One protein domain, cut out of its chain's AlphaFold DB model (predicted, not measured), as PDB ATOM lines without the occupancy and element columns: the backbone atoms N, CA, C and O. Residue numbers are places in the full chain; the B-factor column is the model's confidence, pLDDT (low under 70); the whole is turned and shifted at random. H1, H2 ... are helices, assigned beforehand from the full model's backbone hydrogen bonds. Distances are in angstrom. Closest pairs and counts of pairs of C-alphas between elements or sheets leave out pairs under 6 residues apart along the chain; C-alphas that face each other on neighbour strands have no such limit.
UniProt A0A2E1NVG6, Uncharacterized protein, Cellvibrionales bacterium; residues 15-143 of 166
ATOM      1  N   SER A  15     188.127 -28.284  -5.490       96.44
ATOM      2  CA  SER A  15     188.564 -28.126  -6.886       96.44
ATOM      3  C   SER A  15     189.434 -29.301  -7.351       96.44
ATOM      4  O   SER A  15     190.183 -29.874  -6.564       96.44
ATOM      5  N   GLU A  16     189.411 -29.626  -8.644       96.00
ATOM      6  CA  GLU A  16     190.333 -30.630  -9.194       96.00
ATOM      7  C   GLU A  16     191.802 -30.239  -8.945       96.00
ATOM      8  O   GLU A  16     192.617 -31.082  -8.579       96.00
ATOM      9  N   SER A  17     192.130 -28.942  -9.011       97.06
ATOM     10  CA  SER A  17     193.479 -28.445  -8.713       97.06
ATOM     11  C   SER A  17     193.913 -28.654  -7.260       97.06
ATOM     12  O   SER A  17     195.108 -28.762  -7.005       97.06
ATOM     13  N   TYR A  18     192.976 -28.731  -6.305       97.88
ATOM     14  CA  TYR A  18     193.301 -29.135  -4.934       97.88
ATOM     15  C   TYR A  18     193.834 -30.575  -4.914       97.88
ATOM     16  O   TYR A  18     194.883 -30.831  -4.332       97.88
ATOM     17  N   PHE A  19     193.168 -31.501  -5.609       98.12
ATOM     18  CA  PHE A  19     193.594 -32.903  -5.669       98.12
ATOM     19  C   PHE A  19     194.871 -33.104  -6.483       98.12
ATOM     20  O   PHE A  19     195.697 -33.927  -6.101       98.12
ATOM     21  N   GLN A  20     195.075 -32.324  -7.549       98.06
ATOM     22  CA  GLN A  20     196.358 -32.278  -8.251       98.06
ATOM     23  C   GLN A  20     197.489 -31.879  -7.297       98.06
ATOM     24  O   GLN A  20     198.482 -32.589  -7.212       98.06
ATOM     25  N   ALA A  21     197.319 -30.801  -6.524       98.25
ATOM     26  CA  ALA A  21     198.343 -30.344  -5.585       98.25
ATOM     27  C   ALA A  21     198.646 -31.378  -4.487       98.25
ATOM     28  O   ALA A  21     199.802 -31.556  -4.114       98.25
ATOM     29  N   VAL A  22     197.622 -32.077  -3.983       97.56
ATOM     30  CA  VAL A  22     197.798 -33.191  -3.036       97.56
ATOM     31  C   VAL A  22     198.604 -34.325  -3.669       97.56
ATOM     32  O   VAL A  22     199.550 -34.813  -3.058       97.56
ATOM     33  N   TYR A  23     198.248 -34.728  -4.889       98.12
ATOM     34  CA  TYR A  23     198.926 -35.803  -5.607       98.12
ATOM     35  C   TYR A  23     200.387 -35.452  -5.919       98.12
ATOM     36  O   TYR A  23     201.271 -36.280  -5.707       98.12
ATOM     37  N   ASP A  24     200.655 -34.218  -6.349       98.00
ATOM     38  CA  ASP A  24     201.997 -33.733  -6.696       98.00
ATOM     39  C   ASP A  24     202.968 -33.750  -5.502       98.00
ATOM     40  O   ASP A  24     204.177 -33.877  -5.696       98.00
ATOM     41  N   LEU A  25     202.452 -33.660  -4.270       97.12
ATOM     42  CA  LEU A  25     203.234 -33.739  -3.032       97.12
ATOM     43  C   LEU A  25     203.449 -35.177  -2.522       97.12
ATOM     44  O   LEU A  25     204.255 -35.380  -1.614       97.12
ATOM     45  N   ASP A  26     202.751 -36.170  -3.076       96.12
ATOM     46  CA  ASP A  26     202.823 -37.572  -2.652       96.12
ATOM     47  C   ASP A  26     203.695 -38.406  -3.601       96.12
ATOM     48  O   ASP A  26     203.206 -39.203  -4.410       96.12
ATOM     49  N   GLU A  27     205.014 -38.217  -3.505       95.62
ATOM     50  CA  GLU A  27     205.986 -38.986  -4.293       95.62
ATOM     51  C   GLU A  27     205.798 -40.511  -4.152       95.62
ATOM     52  O   GLU A  27     205.831 -41.196  -5.178       95.62
ATOM     53  N   PRO A  28     205.557 -41.084  -2.949       94.69
ATOM     54  CA  PRO A  28     205.282 -42.512  -2.820       94.69
ATOM     55  C   PRO A  28     204.107 -42.984  -3.682       94.69
ATOM     56  O   PRO A  28     204.267 -43.953  -4.426       94.69
ATOM     57  N   ASN A  29     202.954 -42.308  -3.631       96.38
ATOM     58  CA  ASN A  29     201.787 -42.711  -4.417       96.38
ATOM     59  C   ASN A  29     202.025 -42.551  -5.927       96.38
ATOM     60  O   ASN A  29     201.596 -43.403  -6.703       96.38
ATOM     61  N   GLN A  30     202.774 -41.525  -6.352       97.00
ATOM     62  CA  GLN A  30     203.134 -41.319  -7.764       97.00
ATOM     63  C   GLN A  30     203.906 -42.499  -8.373       97.00
ATOM     64  O   GLN A  30     203.819 -42.734  -9.579       97.00
ATOM     65  N   THR A  31     204.645 -43.266  -7.562       95.88
ATOM     66  CA  THR A  31     205.346 -44.469  -8.047       95.88
ATOM     67  C   THR A  31     204.417 -45.656  -8.317       95.88
ATOM     68  O   THR A  31     204.783 -46.540  -9.093       95.88
ATOM     69  N   ALA A  32     203.233 -45.682  -7.700       96.62
ATOM     70  CA  ALA A  32     202.294 -46.804  -7.747       96.62
ATOM     71  C   ALA A  32     201.036 -46.516  -8.579       96.62
ATOM     72  O   ALA A  32     200.466 -47.432  -9.169       96.62
ATOM     73  N   GLN A  33     200.608 -45.255  -8.644       97.75
ATOM     74  CA  GLN A  33     199.345 -44.838  -9.245       97.75
ATOM     75  C   GLN A  33     199.538 -43.534 -10.019       97.75
ATOM     76  O   GLN A  33     200.070 -42.563  -9.486       97.75
ATOM     77  N   SER A  34     199.061 -43.471 -11.263       97.88
ATOM     78  CA  SER A  34     199.058 -42.231 -12.051       97.88
ATOM     79  C   SER A  34     197.992 -41.239 -11.564       97.88
ATOM     80  O   SER A  34     196.964 -41.635 -11.011       97.88
ATOM     81  N   TYR A  35     198.162 -39.943 -11.852       97.56
ATOM     82  CA  TYR A  35     197.147 -38.931 -11.524       97.56
ATOM     83  C   TYR A  35     195.774 -39.259 -12.137       97.56
ATOM     84  O   TYR A  35     194.736 -39.091 -11.500       97.56
ATOM     85  N   ALA A  36     195.758 -39.790 -13.365       96.56
ATOM     86  CA  ALA A  36     194.526 -40.182 -14.043       96.56
ATOM     87  C   ALA A  36     193.787 -41.322 -13.316       96.56
ATOM     88  O   ALA A  36     192.559 -41.359 -13.319       96.56
ATOM     89  N   GLU A  37     194.510 -42.242 -12.677       96.44
ATOM     90  CA  GLU A  37     193.909 -43.291 -11.849       96.44
ATOM     91  C   GLU A  37     193.450 -42.738 -10.501       96.44
ATOM     92  O   GLU A  37     192.319 -43.003 -10.092       96.44
ATOM     93  N   TYR A  38     194.282 -41.919  -9.853       97.69
ATOM     94  CA  TYR A  38     193.951 -41.239  -8.601       97.69
ATOM     95  C   TYR A  38     192.641 -40.450  -8.721       97.69
ATOM     96  O   TYR A  38     191.710 -40.645  -7.939       97.69
ATOM     97  N   ILE A  39     192.502 -39.629  -9.767       96.88
ATOM     98  CA  ILE A  39     191.328 -38.769  -9.936       96.88
ATOM     99  C   ILE A  39     190.042 -39.567 -10.206       96.88
ATOM    100  O   ILE A  39     188.947 -39.126  -9.857       96.88
ATOM    101  N   VAL A  40     190.142 -40.774 -10.777       95.12
ATOM    102  CA  VAL A  40     188.989 -41.682 -10.908       95.12
ATOM    103  C   VAL A  40     188.497 -42.128  -9.532       95.12
ATOM    104  O   VAL A  40     187.284 -42.165  -9.303       95.12
ATOM    105  N   TRP A  41     189.406 -42.441  -8.608       95.38
ATOM    106  CA  TRP A  41     189.047 -42.793  -7.234       95.38
ATOM    107  C   TRP A  41     188.499 -41.597  -6.460       95.38
ATOM    108  O   TRP A  41     187.482 -41.748  -5.782       95.38
ATOM    109  N   VAL A  42     189.058 -40.403  -6.672       96.88
ATOM    110  CA  VAL A  42     188.523 -39.157  -6.105       96.88
ATOM    111  C   VAL A  42     187.065 -38.943  -6.495       96.88
ATOM    112  O   VAL A  42     186.227 -38.669  -5.634       96.88
ATOM    113  N   LYS A  43     186.726 -39.125  -7.776       95.88
ATOM    114  CA  LYS A  43     185.338 -38.997  -8.241       95.88
ATOM    115  C   LYS A  43     184.438 -40.085  -7.651       95.88
ATOM    116  O   LYS A  43     183.334 -39.780  -7.213       95.88
ATOM    117  N   ARG A  44     184.906 -41.338  -7.584       94.25
ATOM    118  CA  ARG A  44     184.151 -42.465  -6.996       94.25
ATOM    119  C   ARG A  44     183.842 -42.285  -5.518       94.25
ATOM    120  O   ARG A  44     182.778 -42.712  -5.079       94.25
ATOM    121  N   PHE A  45     184.747 -41.672  -4.762       94.75
ATOM    122  CA  PHE A  45     184.493 -41.335  -3.366       94.75
ATOM    123  C   PHE A  45     183.231 -40.473  -3.237       94.75
ATOM    124  O   PHE A  45     182.329 -40.807  -2.469       94.75
ATOM    125  N   TYR A  46     183.130 -39.408  -4.038       95.12
ATOM    126  CA  TYR A  46     182.002 -38.484  -3.974       95.12
ATOM    127  C   TYR A  46     180.735 -39.017  -4.641       95.12
ATOM    128  O   TYR A  46     179.685 -39.053  -4.005       95.12
ATOM    129  N   SER A  47     180.830 -39.462  -5.898       93.00
ATOM    130  CA  SER A  47     179.666 -39.868  -6.697       93.00
ATOM    131  C   SER A  47     179.203 -41.301  -6.444       93.00
ATOM    132  O   SER A  47     178.187 -41.721  -6.990       93.00
ATOM    133  N   GLY A  48     179.976 -42.071  -5.683       90.50
ATOM    134  CA  GLY A  48     179.703 -43.467  -5.393       90.50
ATOM    135  C   GLY A  48     180.328 -44.458  -6.373       90.50
ATOM    136  O   GLY A  48     180.906 -44.125  -7.411       90.50
ATOM    137  N   TRP A  49     180.225 -45.726  -5.985       84.75
ATOM    138  CA  TRP A  49     180.799 -46.892  -6.653       84.75
ATOM    139  C   TRP A  49     180.029 -48.156  -6.250       84.75
ATOM    140  O   TRP A  49     179.106 -48.095  -5.443       84.75
ATOM    141  N   VAL A  50     180.397 -49.317  -6.799       83.44
ATOM    142  CA  VAL A  50     179.603 -50.559  -6.688       83.44
ATOM    143  C   VAL A  50     179.225 -50.952  -5.251       83.44
ATOM    144  O   VAL A  50     178.124 -51.449  -5.035       83.44
ATOM    145  N   PHE A  51     180.097 -50.703  -4.270       78.94
ATOM    146  CA  PHE A  51     179.848 -51.042  -2.862       78.94
ATOM    147  C   PHE A  51     179.252 -49.893  -2.045       78.94
ATOM    148  O   PHE A  51     178.711 -50.129  -0.969       78.94
ATOM    149  N   TYR A  52     179.331 -48.662  -2.550       81.62
ATOM    150  CA  TYR A  52     178.756 -47.488  -1.903       81.62
ATOM    151  C   TYR A  52     178.129 -46.568  -2.961       81.62
ATOM    152  O   TYR A  52     178.754 -45.591  -3.376       81.62
ATOM    153  N   PRO A  53     176.924 -46.908  -3.466       85.19
ATOM    154  CA  PRO A  53     176.369 -46.290  -4.674       85.19
ATOM    155  C   PRO A  53     176.031 -44.808  -4.531       85.19
ATOM    156  O   PRO A  53     176.011 -44.096  -5.525       85.19
ATOM    157  N   SER A  54     175.759 -44.353  -3.308       87.38
ATOM    158  CA  SER A  54     175.445 -42.954  -3.013       87.38
ATOM    159  C   SER A  54     176.687 -42.076  -2.846       87.38
ATOM    160  O   SER A  54     176.561 -40.856  -2.870       87.38
ATOM    161  N   GLY A  55     177.860 -42.689  -2.641       91.56
ATOM    162  CA  GLY A  55     179.097 -41.980  -2.327       91.56
ATOM    163  C   GLY A  55     178.989 -41.080  -1.095       91.56
ATOM    164  O   GLY A  55     178.038 -41.169  -0.310       91.56
ATOM    165  N   TRP A  56     179.986 -40.212  -0.941       93.75
ATOM    166  CA  TRP A  56     180.002 -39.164   0.076       93.75
ATOM    167  C   TRP A  56     178.847 -38.175  -0.111       93.75
ATOM    168  O   TRP A  56     178.199 -37.824   0.873       93.75
ATOM    169  N   ASP A  57     178.531 -37.798  -1.357       93.38
ATOM    170  CA  ASP A  57     177.471 -36.825  -1.662       93.38
ATOM    171  C   ASP A  57     176.133 -37.255  -1.052       93.38
ATOM    172  O   ASP A  57     175.497 -36.485  -0.339       93.38
ATOM    173  N   GLY A  58     175.734 -38.515  -1.239       92.06
ATOM    174  CA  GLY A  58     174.462 -38.984  -0.697       92.06
ATOM    175  C   GLY A  58     174.427 -39.071   0.831       92.06
ATOM    176  O   GLY A  58     173.356 -38.930   1.418       92.06
ATOM    177  N   MET A  59     175.570 -39.267   1.497       90.69
ATOM    178  CA  MET A  59     175.637 -39.184   2.960       90.69
ATOM    179  C   MET A  59     175.486 -37.738   3.442       90.69
ATOM    180  O   MET A  59     174.747 -37.485   4.395       90.69
ATOM    181  N   VAL A  60     176.157 -36.795   2.775       93.44
ATOM    182  CA  VAL A  60     176.038 -35.361   3.069       93.44
ATOM    183  C   VAL A  60     174.604 -34.895   2.848       93.44
ATOM    184  O   VAL A  60     174.032 -34.264   3.732       93.44
ATOM    185  N   ASP A  61     173.983 -35.271   1.731       93.56
ATOM    186  CA  ASP A  61     172.595 -34.919   1.425       93.56
ATOM    187  C   ASP A  61     171.628 -35.432   2.503       93.56
ATOM    188  O   ASP A  61     170.757 -34.689   2.959       93.56
ATOM    189  N   GLN A  62     171.807 -36.675   2.971       92.00
ATOM    190  CA  GLN A  62     171.005 -37.240   4.064       92.00
ATOM    191  C   GLN A  62     171.182 -36.467   5.373       92.00
ATOM    192  O   GLN A  62     170.193 -36.171   6.042       92.00
ATOM    193  N   LEU A  63     172.419 -36.116   5.734       92.25
ATOM    194  CA  LEU A  63     172.702 -35.331   6.932       92.25
ATOM    195  C   LEU A  63     172.059 -33.941   6.847       92.25
ATOM    196  O   LEU A  63     171.358 -33.533   7.774       92.25
ATOM    197  N   LEU A  64     172.257 -33.226   5.736       94.75
ATOM    198  CA  LEU A  64     171.740 -31.868   5.549       94.75
ATOM    199  C   LEU A  64     170.209 -31.828   5.508       94.75
ATOM    200  O   LEU A  64     169.620 -30.879   6.026       94.75
ATOM    201  N   ALA A  65     169.560 -32.866   4.970       94.19
ATOM    202  CA  ALA A  65     168.103 -32.990   4.962       94.19
ATOM    203  C   ALA A  65     167.486 -33.056   6.372       94.19
ATOM    204  O   ALA A  65     166.300 -32.779   6.529       94.19
ATOM    205  N   THR A  66     168.277 -33.381   7.402       93.38
ATOM    206  CA  THR A  66     167.819 -33.390   8.806       93.38
ATOM    207  C   THR A  66     167.949 -32.038   9.508       93.38
ATOM    208  O   THR A  66     167.575 -31.911  10.673       93.38
ATOM    209  N   LYS A  67     168.516 -31.024   8.842       93.81
ATOM    210  CA  LYS A  67     168.792 -29.709   9.432       93.81
ATOM    211  C   LYS A  67     167.769 -28.689   8.954       93.81
ATOM    212  O   LYS A  67     167.823 -28.249   7.808       93.81
ATOM    213  N   GLU A  68     166.863 -28.310   9.853       93.38
ATOM    214  CA  GLU A  68     165.877 -27.250   9.610       93.38
ATOM    215  C   GLU A  68     166.488 -25.848   9.728       93.38
ATOM    216  O   GLU A  68     166.120 -24.957   8.968       93.38
ATOM    217  N   ASP A  69     167.439 -25.653  10.651       94.94
ATOM    218  CA  ASP A  69     168.152 -24.384  10.817       94.94
ATOM    219  C   ASP A  69     169.138 -24.165   9.651       94.94
ATOM    220  O   ASP A  69     170.107 -24.926   9.523       94.94
ATOM    221  N   PRO A  70     168.954 -23.119   8.820       95.50
ATOM    222  CA  PRO A  70     169.843 -22.830   7.700       95.50
ATOM    223  C   PRO A  70     171.287 -22.530   8.113       95.50
ATOM    224  O   PRO A  70     172.205 -22.820   7.346       95.50
ATOM    225  N   VAL A  71     171.507 -21.954   9.301       96.38
ATOM    226  CA  VAL A  71     172.856 -21.647   9.804       96.38
ATOM    227  C   VAL A  71     173.572 -22.942  10.161       96.38
ATOM    228  O   VAL A  71     174.686 -23.180   9.696       96.38
ATOM    229  N   LEU A  72     172.904 -23.817  10.914       93.44
ATOM    230  CA  LEU A  72     173.431 -25.135  11.252       93.44
ATOM    231  C   LEU A  72     173.645 -25.998   9.999       93.44
ATOM    232  O   LEU A  72     174.671 -26.662   9.875       93.44
ATOM    233  N   GLN A  73     172.716 -25.961   9.039       96.00
ATOM    234  CA  GLN A  73     172.857 -26.666   7.764       96.00
ATOM    235  C   GLN A  73     174.074 -26.166   6.968       96.00
ATOM    236  O   GLN A  73     174.814 -26.974   6.407       96.00
ATOM    237  N   ALA A  74     174.304 -24.850   6.919       96.12
ATOM    238  CA  ALA A  74     175.473 -24.274   6.255       96.12
ATOM    239  C   ALA A  74     176.784 -24.666   6.952       96.12
ATOM    240  O   ALA A  74     177.749 -24.994   6.264       96.12
ATOM    241  N   TRP A  75     176.797 -24.694   8.288       96.19
ATOM    242  CA  TRP A  75     177.940 -25.174   9.064       96.19
ATOM    243  C   TRP A  75     178.259 -26.638   8.734       96.19
ATOM    244  O   TRP A  75     179.358 -26.923   8.274       96.19
ATOM    245  N   PHE A  76     177.278 -27.547   8.819       95.88
ATOM    246  CA  PHE A  76     177.481 -28.953   8.443       95.88
ATOM    247  C   PHE A  76     177.960 -29.111   6.999       95.88
ATOM    248  O   PHE A  76     178.802 -29.959   6.724       95.88
ATOM    249  N   ARG A  77     177.453 -28.304   6.058       95.88
ATOM    250  CA  ARG A  77     177.914 -28.361   4.664       95.88
ATOM    251  C   ARG A  77     179.410 -28.056   4.558       95.88
ATOM    252  O   ARG A  77     180.096 -28.744   3.809       95.88
ATOM    253  N   GLN A  78     179.896 -27.055   5.291       96.31
ATOM    254  CA  GLN A  78     181.311 -26.692   5.298       96.31
ATOM    255  C   GLN A  78     182.166 -27.776   5.965       96.31
ATOM    256  O   GLN A  78     183.129 -28.239   5.359       96.31
ATOM    257  N   GLU A  79     181.774 -28.248   7.150       95.69
ATOM    258  CA  GLU A  79     182.506 -29.304   7.864       95.69
ATOM    259  C   GLU A  79     182.617 -30.580   7.024       95.69
ATOM    260  O   GLU A  79     183.682 -31.181   6.914       95.69
ATOM    261  N   MET A  80     181.532 -30.978   6.357       94.88
ATOM    262  CA  MET A  80     181.524 -32.171   5.510       94.88
ATOM    263  C   MET A  80     182.321 -32.003   4.213       94.88
ATOM    264  O   MET A  80     182.817 -32.997   3.676       94.88
ATOM    265  N   LEU A  81     182.441 -30.775   3.695       96.00
ATOM    266  CA  LEU A  81     183.302 -30.463   2.554       96.00
ATOM    267  C   LEU A  81     184.778 -30.629   2.938       96.00
ATOM    268  O   LEU A  81     185.529 -31.290   2.221       96.00
ATOM    269  N   GLU A  82     185.179 -30.063   4.075       95.56
ATOM    270  CA  GLU A  82     186.552 -30.143   4.584       95.56
ATOM    271  C   GLU A  82     186.926 -31.575   4.973       95.56
ATOM    272  O   GLU A  82     187.967 -32.093   4.558       95.56
ATOM    273  N   LEU A  83     186.033 -32.254   5.693       95.44
ATOM    274  CA  LEU A  83     186.202 -33.644   6.090       95.44
ATOM    275  C   LEU A  83     186.309 -34.568   4.870       95.44
ATOM    276  O   LEU A  83     187.223 -35.390   4.783       95.44
ATOM    277  N   GLY A  84     185.409 -34.399   3.897       95.94
ATOM    278  CA  GLY A  84     185.435 -35.147   2.643       95.94
ATOM    279  C   GLY A  84     186.742 -34.944   1.879       95.94
ATOM    280  O   GLY A  84     187.307 -35.913   1.374       95.94
ATOM    281  N   ALA A  85     187.272 -33.716   1.851       97.00
ATOM    282  CA  ALA A  85     188.559 -33.418   1.230       97.00
ATOM    283  C   ALA A  85     189.707 -34.184   1.901       97.00
ATOM    284  O   ALA A  85     190.451 -34.869   1.202       97.00
ATOM    285  N   LYS A  86     189.815 -34.133   3.238       95.69
ATOM    286  CA  LYS A  86     190.862 -34.845   3.995       95.69
ATOM    287  C   LYS A  86     190.809 -36.356   3.767       95.69
ATOM    288  O   LYS A  86     191.824 -36.974   3.452       95.69
ATOM    289  N   ILE A  87     189.619 -36.945   3.903       95.88
ATOM    290  CA  ILE A  87     189.415 -38.387   3.734       95.88
ATOM    291  C   ILE A  87     189.789 -38.813   2.317       95.88
ATOM    292  O   ILE A  87     190.520 -39.783   2.136       95.88
ATOM    293  N   ASN A  88     189.277 -38.102   1.313       96.62
ATOM    294  CA  ASN A  88     189.435 -38.478  -0.085       96.62
ATOM    295  C   ASN A  88     190.886 -38.339  -0.556       96.62
ATOM    296  O   ASN A  88     191.401 -39.232  -1.227       96.62
ATOM    297  N   SER A  89     191.565 -37.266  -0.130       97.12
ATOM    298  CA  SER A  89     192.984 -37.041  -0.413       97.12
ATOM    299  C   SER A  89     193.848 -38.261  -0.090       97.12
ATOM    300  O   SER A  89     194.771 -38.566  -0.845       97.12
ATOM    301  N   GLU A  90     193.509 -38.976   0.985       97.06
ATOM    302  CA  GLU A  90     194.182 -40.197   1.416       97.06
ATOM    303  C   GLU A  90     193.577 -41.475   0.819       97.06
ATOM    304  O   GLU A  90     194.300 -42.335   0.326       97.06
ATOM    305  N   TRP A  91     192.252 -41.622   0.851       96.38
ATOM    306  CA  TRP A  91     191.576 -42.860   0.455       96.38
ATOM    307  C   TRP A  91     191.725 -43.185  -1.038       96.38
ATOM    308  O   TRP A  91     191.740 -44.363  -1.402       96.38
ATOM    309  N   ALA A  92     191.837 -42.164  -1.894       97.25
ATOM    310  CA  ALA A  92     191.955 -42.332  -3.343       97.25
ATOM    311  C   ALA A  92     193.332 -42.833  -3.819       97.25
ATOM    312  O   ALA A  92     193.471 -43.206  -4.989       97.25
ATOM    313  N   LYS A  93     194.334 -42.848  -2.931       97.56
ATOM    314  CA  LYS A  93     195.671 -43.392  -3.198       97.56
ATOM    315  C   LYS A  93     195.620 -44.892  -3.489       97.56
ATOM    316  O   LYS A  93     194.619 -45.559  -3.213       97.56
ATOM    317  N   ASP A  94     196.718 -45.428  -4.016       95.88
ATOM    318  CA  ASP A  94     196.888 -46.875  -4.138       95.88
ATOM    319  C   ASP A  94     196.693 -47.580  -2.784       95.88
ATOM    320  O   ASP A  94     197.073 -47.076  -1.722       95.88
ATOM    321  N   ASP A  95     196.117 -48.781  -2.830       91.50
ATOM    322  CA  ASP A  95     195.770 -49.570  -1.649       91.50
ATOM    323  C   ASP A  95     196.976 -49.847  -0.735       91.50
ATOM    324  O   ASP A  95     196.790 -49.959   0.477       91.50
ATOM    325  N   ASN A  96     198.194 -49.934  -1.286       90.88
ATOM    326  CA  ASN A  96     199.416 -50.173  -0.509       90.88
ATOM    327  C   ASN A  96     199.991 -48.906   0.139       90.88
ATOM    328  O   ASN A  96     200.887 -49.005   0.977       90.88
ATOM    329  N   HIS A  97     199.502 -47.731  -0.258       91.69
ATOM    330  CA  HIS A  97     200.021 -46.432   0.169       91.69
ATOM    331  C   HIS A  97     199.049 -45.667   1.067       91.69
ATOM    332  O   HIS A  97     199.476 -44.775   1.795       91.69
ATOM    333  N   ARG A  98     197.758 -46.018   1.045       93.44
ATOM    334  CA  ARG A  98     196.738 -45.333   1.843       93.44
ATOM    335  C   ARG A  98     196.714 -45.774   3.310       93.44
ATOM    336  O   ARG A  98     196.717 -46.960   3.638       93.44
ATOM    337  N   LEU A  99     196.543 -44.802   4.195       94.38
ATOM    338  CA  LEU A  99     196.287 -44.968   5.627       94.38
ATOM    339  C   LEU A  99     194.786 -45.079   5.920       94.38
ATOM    340  O   LEU A  99     194.368 -45.780   6.846       94.38
ATOM    341  N   ILE A 100     193.957 -44.426   5.100       94.69
ATOM    342  CA  ILE A 100     192.499 -44.495   5.184       94.69
ATOM    343  C   ILE A 100     191.984 -45.521   4.175       94.69
ATOM    344  O   ILE A 100     192.126 -45.348   2.971       94.69
ATOM    345  N   ASN A 101     191.342 -46.586   4.657       92.12
ATOM    346  CA  ASN A 101     190.790 -47.642   3.812       92.12
ATOM    347  C   ASN A 101     189.251 -47.614   3.776       92.12
ATOM    348  O   ASN A 101     188.588 -46.888   4.518       92.12
ATOM    349  N   SER A 102     188.667 -48.452   2.921       89.88
ATOM    350  CA  SER A 102     187.212 -48.541   2.755       89.88
ATOM    351  C   SER A 102     186.465 -48.977   4.021       89.88
ATOM    352  O   SER A 102     185.297 -48.627   4.175       89.88
ATOM    353  N   GLN A 103     187.105 -49.693   4.954       88.25
ATOM    354  CA  GLN A 103     186.480 -50.040   6.234       88.25
ATOM    355  C   GLN A 103     186.259 -48.796   7.102       88.25
ATOM    356  O   GLN A 103     185.213 -48.704   7.747       88.25
ATOM    357  N   HIS A 104     187.178 -47.823   7.083       91.31
ATOM    358  CA  HIS A 104     186.973 -46.539   7.763       91.31
ATOM    359  C   HIS A 104     185.781 -45.787   7.170       91.31
ATOM    360  O   HIS A 104     184.911 -45.360   7.922       91.31
ATOM    361  N   LEU A 105     185.667 -45.720   5.835       89.38
ATOM    362  CA  LEU A 105     184.523 -45.071   5.182       89.38
ATOM    363  C   LEU A 105     183.192 -45.686   5.615       89.38
ATOM    364  O   LEU A 105     182.246 -44.964   5.924       89.38
ATOM    365  N   LEU A 106     183.121 -47.018   5.674       85.56
ATOM    366  CA  LEU A 106     181.928 -47.728   6.131       85.56
ATOM    367  C   LEU A 106     181.632 -47.454   7.611       85.56
ATOM    368  O   LEU A 106     180.471 -47.243   7.963       85.56
ATOM    369  N   ASN A 107     182.661 -47.431   8.467       87.94
ATOM    370  CA  ASN A 107     182.515 -47.145   9.895       87.94
ATOM    371  C   ASN A 107     182.026 -45.711  10.135       87.94
ATOM    372  O   ASN A 107     181.076 -45.518  10.888       87.94
ATOM    373  N   TRP A 108     182.625 -44.720   9.473       90.50
ATOM    374  CA  TRP A 108     182.236 -43.315   9.594       90.50
ATOM    375  C   TRP A 108     180.857 -43.047   9.002       90.50
ATOM    376  O   TRP A 108     180.053 -42.367   9.628       90.50
ATOM    377  N   SER A 109     180.526 -43.654   7.860       85.12
ATOM    378  CA  SER A 109     179.187 -43.518   7.268       85.12
ATOM    379  C   SER A 109     178.095 -44.080   8.179       85.12
ATOM    380  O   SER A 109     177.008 -43.514   8.283       85.12
ATOM    381  N   ASP A 110     178.366 -45.212   8.832       86.31
ATOM    382  CA  ASP A 110     177.467 -45.774   9.838       86.31
ATOM    383  C   ASP A 110     177.360 -44.883  11.073       86.31
ATOM    384  O   ASP A 110     176.257 -44.602  11.547       86.31
ATOM    385  N   ALA A 111     178.497 -44.375  11.543       90.19
ATOM    386  CA  ALA A 111     178.541 -43.500  12.692       90.19
ATOM    387  C   ALA A 111     177.729 -42.217  12.458       90.19
ATOM    388  O   ALA A 111     176.898 -41.863  13.297       90.19
ATOM    389  N   VAL A 112     177.881 -41.574  11.293       89.56
ATOM    390  CA  VAL A 112     177.129 -40.365  10.919       89.56
ATOM    391  C   VAL A 112     175.629 -40.640  10.969       89.56
ATOM    392  O   VAL A 112     174.910 -39.929  11.670       89.56
ATOM    393  N   ARG A 113     175.152 -41.725  10.345       86.31
ATOM    394  CA  ARG A 113     173.723 -42.093  10.396       86.31
ATOM    395  C   ARG A 113     173.208 -42.275  11.825       86.31
ATOM    396  O   ARG A 113     172.101 -41.846  12.136       86.31
ATOM    397  N   ARG A 114     173.998 -42.887  12.709       89.94
ATOM    398  CA  ARG A 114     173.613 -43.101  14.114       89.94
ATOM    399  C   ARG A 114     173.639 -41.817  14.935       89.94
ATOM    400  O   ARG A 114     172.765 -41.640  15.781       89.94
ATOM    401  N   SER A 115     174.595 -40.927  14.676       90.81
ATOM    402  CA  SER A 115     174.659 -39.622  15.340       90.81
ATOM    403  C   SER A 115     173.447 -38.758  15.016       90.81
ATOM    404  O   SER A 115     172.964 -38.069  15.907       90.81
ATOM    405  N   VAL A 116     172.898 -38.875  13.798       88.38
ATOM    406  CA  VAL A 116     171.666 -38.184  13.391       88.38
ATOM    407  C   VAL A 116     170.475 -38.604  14.248       88.38
ATOM    408  O   VAL A 116     169.717 -37.763  14.716       88.38
ATOM    409  N   VAL A 117     170.336 -39.903  14.527       86.44
ATOM    410  CA  VAL A 117     169.261 -40.420  15.395       86.44
ATOM    411  C   VAL A 117     169.424 -39.954  16.849       86.44
ATOM    412  O   VAL A 117     168.437 -39.810  17.565       86.44
ATOM    413  N   GLN A 118     170.661 -39.720  17.296       87.12
ATOM    414  CA  GLN A 118     170.984 -39.372  18.684       87.12
ATOM    415  C   GLN A 118     171.173 -37.864  18.925       87.12
ATOM    416  O   GLN A 118     171.345 -37.467  20.076       87.12
ATOM    417  N   GLY A 119     171.155 -37.032  17.877       88.31
ATOM    418  CA  GLY A 119     171.460 -35.598  17.969       88.31
ATOM    419  C   GLY A 119     172.906 -35.307  18.397       88.31
ATOM    420  O   GLY A 119     173.147 -34.376  19.163       88.31
ATOM    421  N   GLN A 120     173.858 -36.150  17.980       92.44
ATOM    422  CA  GLN A 120     175.273 -36.105  18.386       92.44
ATOM    423  C   GLN A 120     176.232 -35.783  17.229       92.44
ATOM    424  O   GLN A 120     177.430 -36.041  17.317       92.44
ATOM    425  N   GLU A 121     175.729 -35.247  16.121       92.75
ATOM    426  CA  GLU A 121     176.485 -35.106  14.873       92.75
ATOM    427  C   GLU A 121     177.671 -34.147  15.014       92.75
ATOM    428  O   GLU A 121     178.729 -34.406  14.453       92.75
ATOM    429  N   VAL A 122     177.524 -33.077  15.804       93.06
ATOM    430  CA  VAL A 122     178.614 -32.122  16.076       93.06
ATOM    431  C   VAL A 122     179.772 -32.811  16.798       93.06
ATOM    432  O   VAL A 122     180.916 -32.694  16.375       93.06
ATOM    433  N   TRP A 123     179.469 -33.558  17.865       93.31
ATOM    434  CA  TRP A 123     180.481 -34.315  18.604       93.31
ATOM    435  C   TRP A 123     181.135 -35.371  17.713       93.31
ATOM    436  O   TRP A 123     182.355 -35.478  17.683       93.31
ATOM    437  N   LEU A 124     180.338 -36.114  16.942       93.56
ATOM    438  CA  LEU A 124     180.880 -37.157  16.086       93.56
ATOM    439  C   LEU A 124     181.842 -36.596  15.029       93.56
ATOM    440  O   LEU A 124     182.868 -37.217  14.765       93.56
ATOM    441  N   LEU A 125     181.518 -35.461  14.402       92.88
ATOM    442  CA  LEU A 125     182.403 -34.858  13.403       92.88
ATOM    443  C   LEU A 125     183.752 -34.459  13.996       92.88
ATOM    444  O   LEU A 125     184.774 -34.670  13.346       92.88
ATOM    445  N   GLU A 126     183.763 -33.949  15.226       92.81
ATOM    446  CA  GLU A 126     184.995 -33.643  15.953       92.81
ATOM    447  C   GLU A 126     185.835 -34.913  16.183       92.81
ATOM    448  O   GLU A 126     187.016 -34.940  15.844       92.81
ATOM    449  N   GLU A 127     185.224 -36.002  16.658       93.88
ATOM    450  CA  GLU A 127     185.927 -37.278  16.883       93.88
ATOM    451  C   GLU A 127     186.482 -37.881  15.584       93.88
ATOM    452  O   GLU A 127     187.615 -38.360  15.544       93.88
ATOM    453  N   ILE A 128     185.708 -37.846  14.493       94.00
ATOM    454  CA  ILE A 128     186.168 -38.346  13.189       94.00
ATOM    455  C   ILE A 128     187.334 -37.491  12.675       94.00
ATOM    456  O   ILE A 128     188.309 -38.048  12.168       94.00
ATOM    457  N   ASN A 129     187.266 -36.163  12.815       93.81
ATOM    458  CA  ASN A 129     188.365 -35.272  12.442       93.81
ATOM    459  C   ASN A 129     189.646 -35.599  13.221       93.81
ATOM    460  O   ASN A 129     190.710 -35.718  12.614       93.81
ATOM    461  N   GLN A 130     189.541 -35.808  14.536       93.50
ATOM    462  CA  GLN A 130     190.680 -36.190  15.371       93.50
ATOM    463  C   GLN A 130     191.272 -37.541  14.956       93.50
ATOM    464  O   GLN A 130     192.492 -37.670  14.855       93.50
ATOM    465  N   ASP A 131     190.433 -38.536  14.660       93.50
ATOM    466  CA  ASP A 131     190.897 -39.846  14.200       93.50
ATOM    467  C   ASP A 131     191.563 -39.782  12.820       93.50
ATOM    468  O   ASP A 131     192.553 -40.472  12.582       93.50
ATOM    469  N   ILE A 132     191.065 -38.941  11.909       94.25
ATOM    470  CA  ILE A 132     191.704 -38.704  10.608       94.25
ATOM    471  C   ILE A 132     193.063 -38.054  10.801       94.25
ATOM    472  O   ILE A 132     194.048 -38.561  10.268       94.25
ATOM    473  N   ASP A 133     193.143 -36.978  11.579       94.31
ATOM    474  CA  ASP A 133     194.410 -36.294  11.821       94.31
ATOM    475  C   ASP A 133     195.416 -37.251  12.494       94.31
ATOM    476  O   ASP A 133     196.592 -37.276  12.121       94.31
ATOM    477  N   ALA A 134     194.951 -38.109  13.409       93.19
ATOM    478  CA  ALA A 134     195.754 -39.140  14.061       93.19
ATOM    479  C   ALA A 134     196.211 -40.268  13.113       93.19
ATOM    480  O   ALA A 134     197.309 -40.810  13.270       93.19
ATOM    481  N   LEU A 135     195.389 -40.645  12.129       93.69
ATOM    482  CA  LEU A 135     195.781 -41.594  11.087       93.69
ATOM    483  C   LEU A 135     196.822 -40.969  10.158       93.69
ATOM    484  O   LEU A 135     197.867 -41.574   9.928       93.69
ATOM    485  N   LEU A 136     196.568 -39.756   9.661       92.19
ATOM    486  CA  LEU A 136     197.427 -39.065   8.694       92.19
ATOM    487  C   LEU A 136     198.790 -38.686   9.281       92.19
ATOM    488  O   LEU A 136     199.791 -38.700   8.569       92.19
ATOM    489  N   ASN A 137     198.858 -38.392  10.582       93.62
ATOM    490  CA  ASN A 137     200.125 -38.166  11.279       93.62
ATOM    491  C   ASN A 137     200.774 -39.464  11.798       93.62
ATOM    492  O   ASN A 137     201.816 -39.406  12.454       93.62
ATOM    493  N   THR A 138     200.181 -40.630  11.519       89.75
ATOM    494  CA  THR A 138     200.639 -41.965  11.942       89.75
ATOM    495  C   THR A 138     200.751 -42.170  13.461       89.75
ATOM    496  O   THR A 138     201.419 -43.097  13.919       89.75
ATOM    497  N   SER A 139     200.082 -41.337  14.267       92.31
ATOM    498  CA  SER A 139     200.023 -41.499  15.729       92.31
ATOM    499  C   SER A 139     199.137 -42.666  16.162       92.31
ATOM    500  O   SER A 139     199.327 -43.210  17.252       92.31
ATOM    501  N   VAL A 140     198.207 -43.092  15.303       89.38
ATOM    502  CA  VAL A 140     197.411 -44.307  15.486       89.38
ATOM    503  C   VAL A 140     197.442 -45.179  14.235       89.38
ATOM    504  O   VAL A 140     197.628 -44.706  13.116       89.38
ATOM    505  N   THR A 141     197.248 -46.484  14.413       88.38
ATOM    506  CA  THR A 141     197.146 -47.425  13.292       88.38
ATOM    507  C   THR A 141     195.710 -47.510  12.784       88.38
ATOM    508  O   THR A 141     194.764 -47.376  13.562       88.38
ATOM    509  N   ALA A 142     195.534 -47.849  11.503       84.31
ATOM    510  CA  ALA A 142     194.219 -48.117  10.907       84.31
ATOM    511  C   ALA A 142     193.371 -49.098  11.745       84.31
ATOM    512  O   ALA A 142     192.184 -48.886  11.969       84.31
ATOM    513  N   SER A 143     193.994 -50.141  12.303       84.38
ATOM    514  CA  SER A 143     193.309 -51.138  13.139       84.38
ATOM    515  C   SER A 143     192.745 -50.593  14.457       84.38
ATOM    516  O   SER A 143     191.951 -51.273  15.093       84.38
TER     517      SER A 143
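AT A GLANCE: This is residues 15 to 143 of the 166 residues of an uncharacterized protein of Cellvibrionales bacterium (UniProt A0A2E1NVG6). Four rods of helix side by side make an elongated bundle: H5, H6 and H7 are three of them, and H3 and H4, set nearly end to end with a tilt of 31 degrees, make the fourth. H4, H5, H7 and H6 ring the bundle's axis in that order, while H1 packs on residues 35 to 39 of H3, with H2 near the same end. Look for 129 printed residues with seven named helices, H1 to H7 along the chain, and no named strand: the class is all helix. The whole is compact, with a radius of gyration of the C-alphas of 14.9 A and spans of 46 by 29 by 26 A.

HOW THE PARTS SIT: Begin with the hub, H5, residues 70 to 91, which touches four helices. H4, residues 55 to 65, forms a helical hairpin with it, at a shallow tilt of 15 degrees; their closest C-alphas, of Leu 64 and Gln 73, are 5.8 A apart. H7, residues 121 to 136, touches H5 the same way at a shallow tilt of 21 degrees; here residues 79 to 87 of H5 meet residues 125 to 132 alone, closest at C-alphas Leu 83 and Asn 129, 6.9 A. H6, residues 102 to 118, forms a helical hairpin with H7, closest at C-alphas Ser 115 and Glu 121, 4.9 A. With residues 109 to 116 alone, H6 also touches H4, closest at C-alphas Met 59 and Ser 109, 7.1 A. H3, residues 35 to 47, touches H4 with residues 44 to 47 alone, closest at C-alphas Tyr 46 and Trp 56, 4.6 A. H1, residues 16 to 24, touches H3 at a steep tilt of 49 degrees, closest at C-alphas Tyr 23 and Tyr 35, 6.9 A. H2, residues 27 to 32, and H1 only just touch, only at the corner, with 3 pairs of C-alphas within 8 A, closest at Tyr 23 and Gln 30, 7.3 A. Every O i to N i+4 pair is within hydrogen-bond range in H1 and H7; elsewhere the counts are 1 of 2 in H2, 7 of 9 in H3, 6 of 7 in H4, 17 of 18 in H5 and 12 of 13 in H6.

IN THESE COORDINATES: Find C-alpha 70 at (169.843, -22.830, 7.700); from there H5 runs 30.4 A to C-alpha 91. H6 is 24.5 A long and H7 22.2 A, ending at C-alpha 136, (197.427, -39.065, 8.694).

THE WHOLE: The C-alphas farthest apart, of Thr 31 and Glu 68, are 46.5 A apart. The printed part has no cut and no long link, and no printed residue is under 70 in pLDDT.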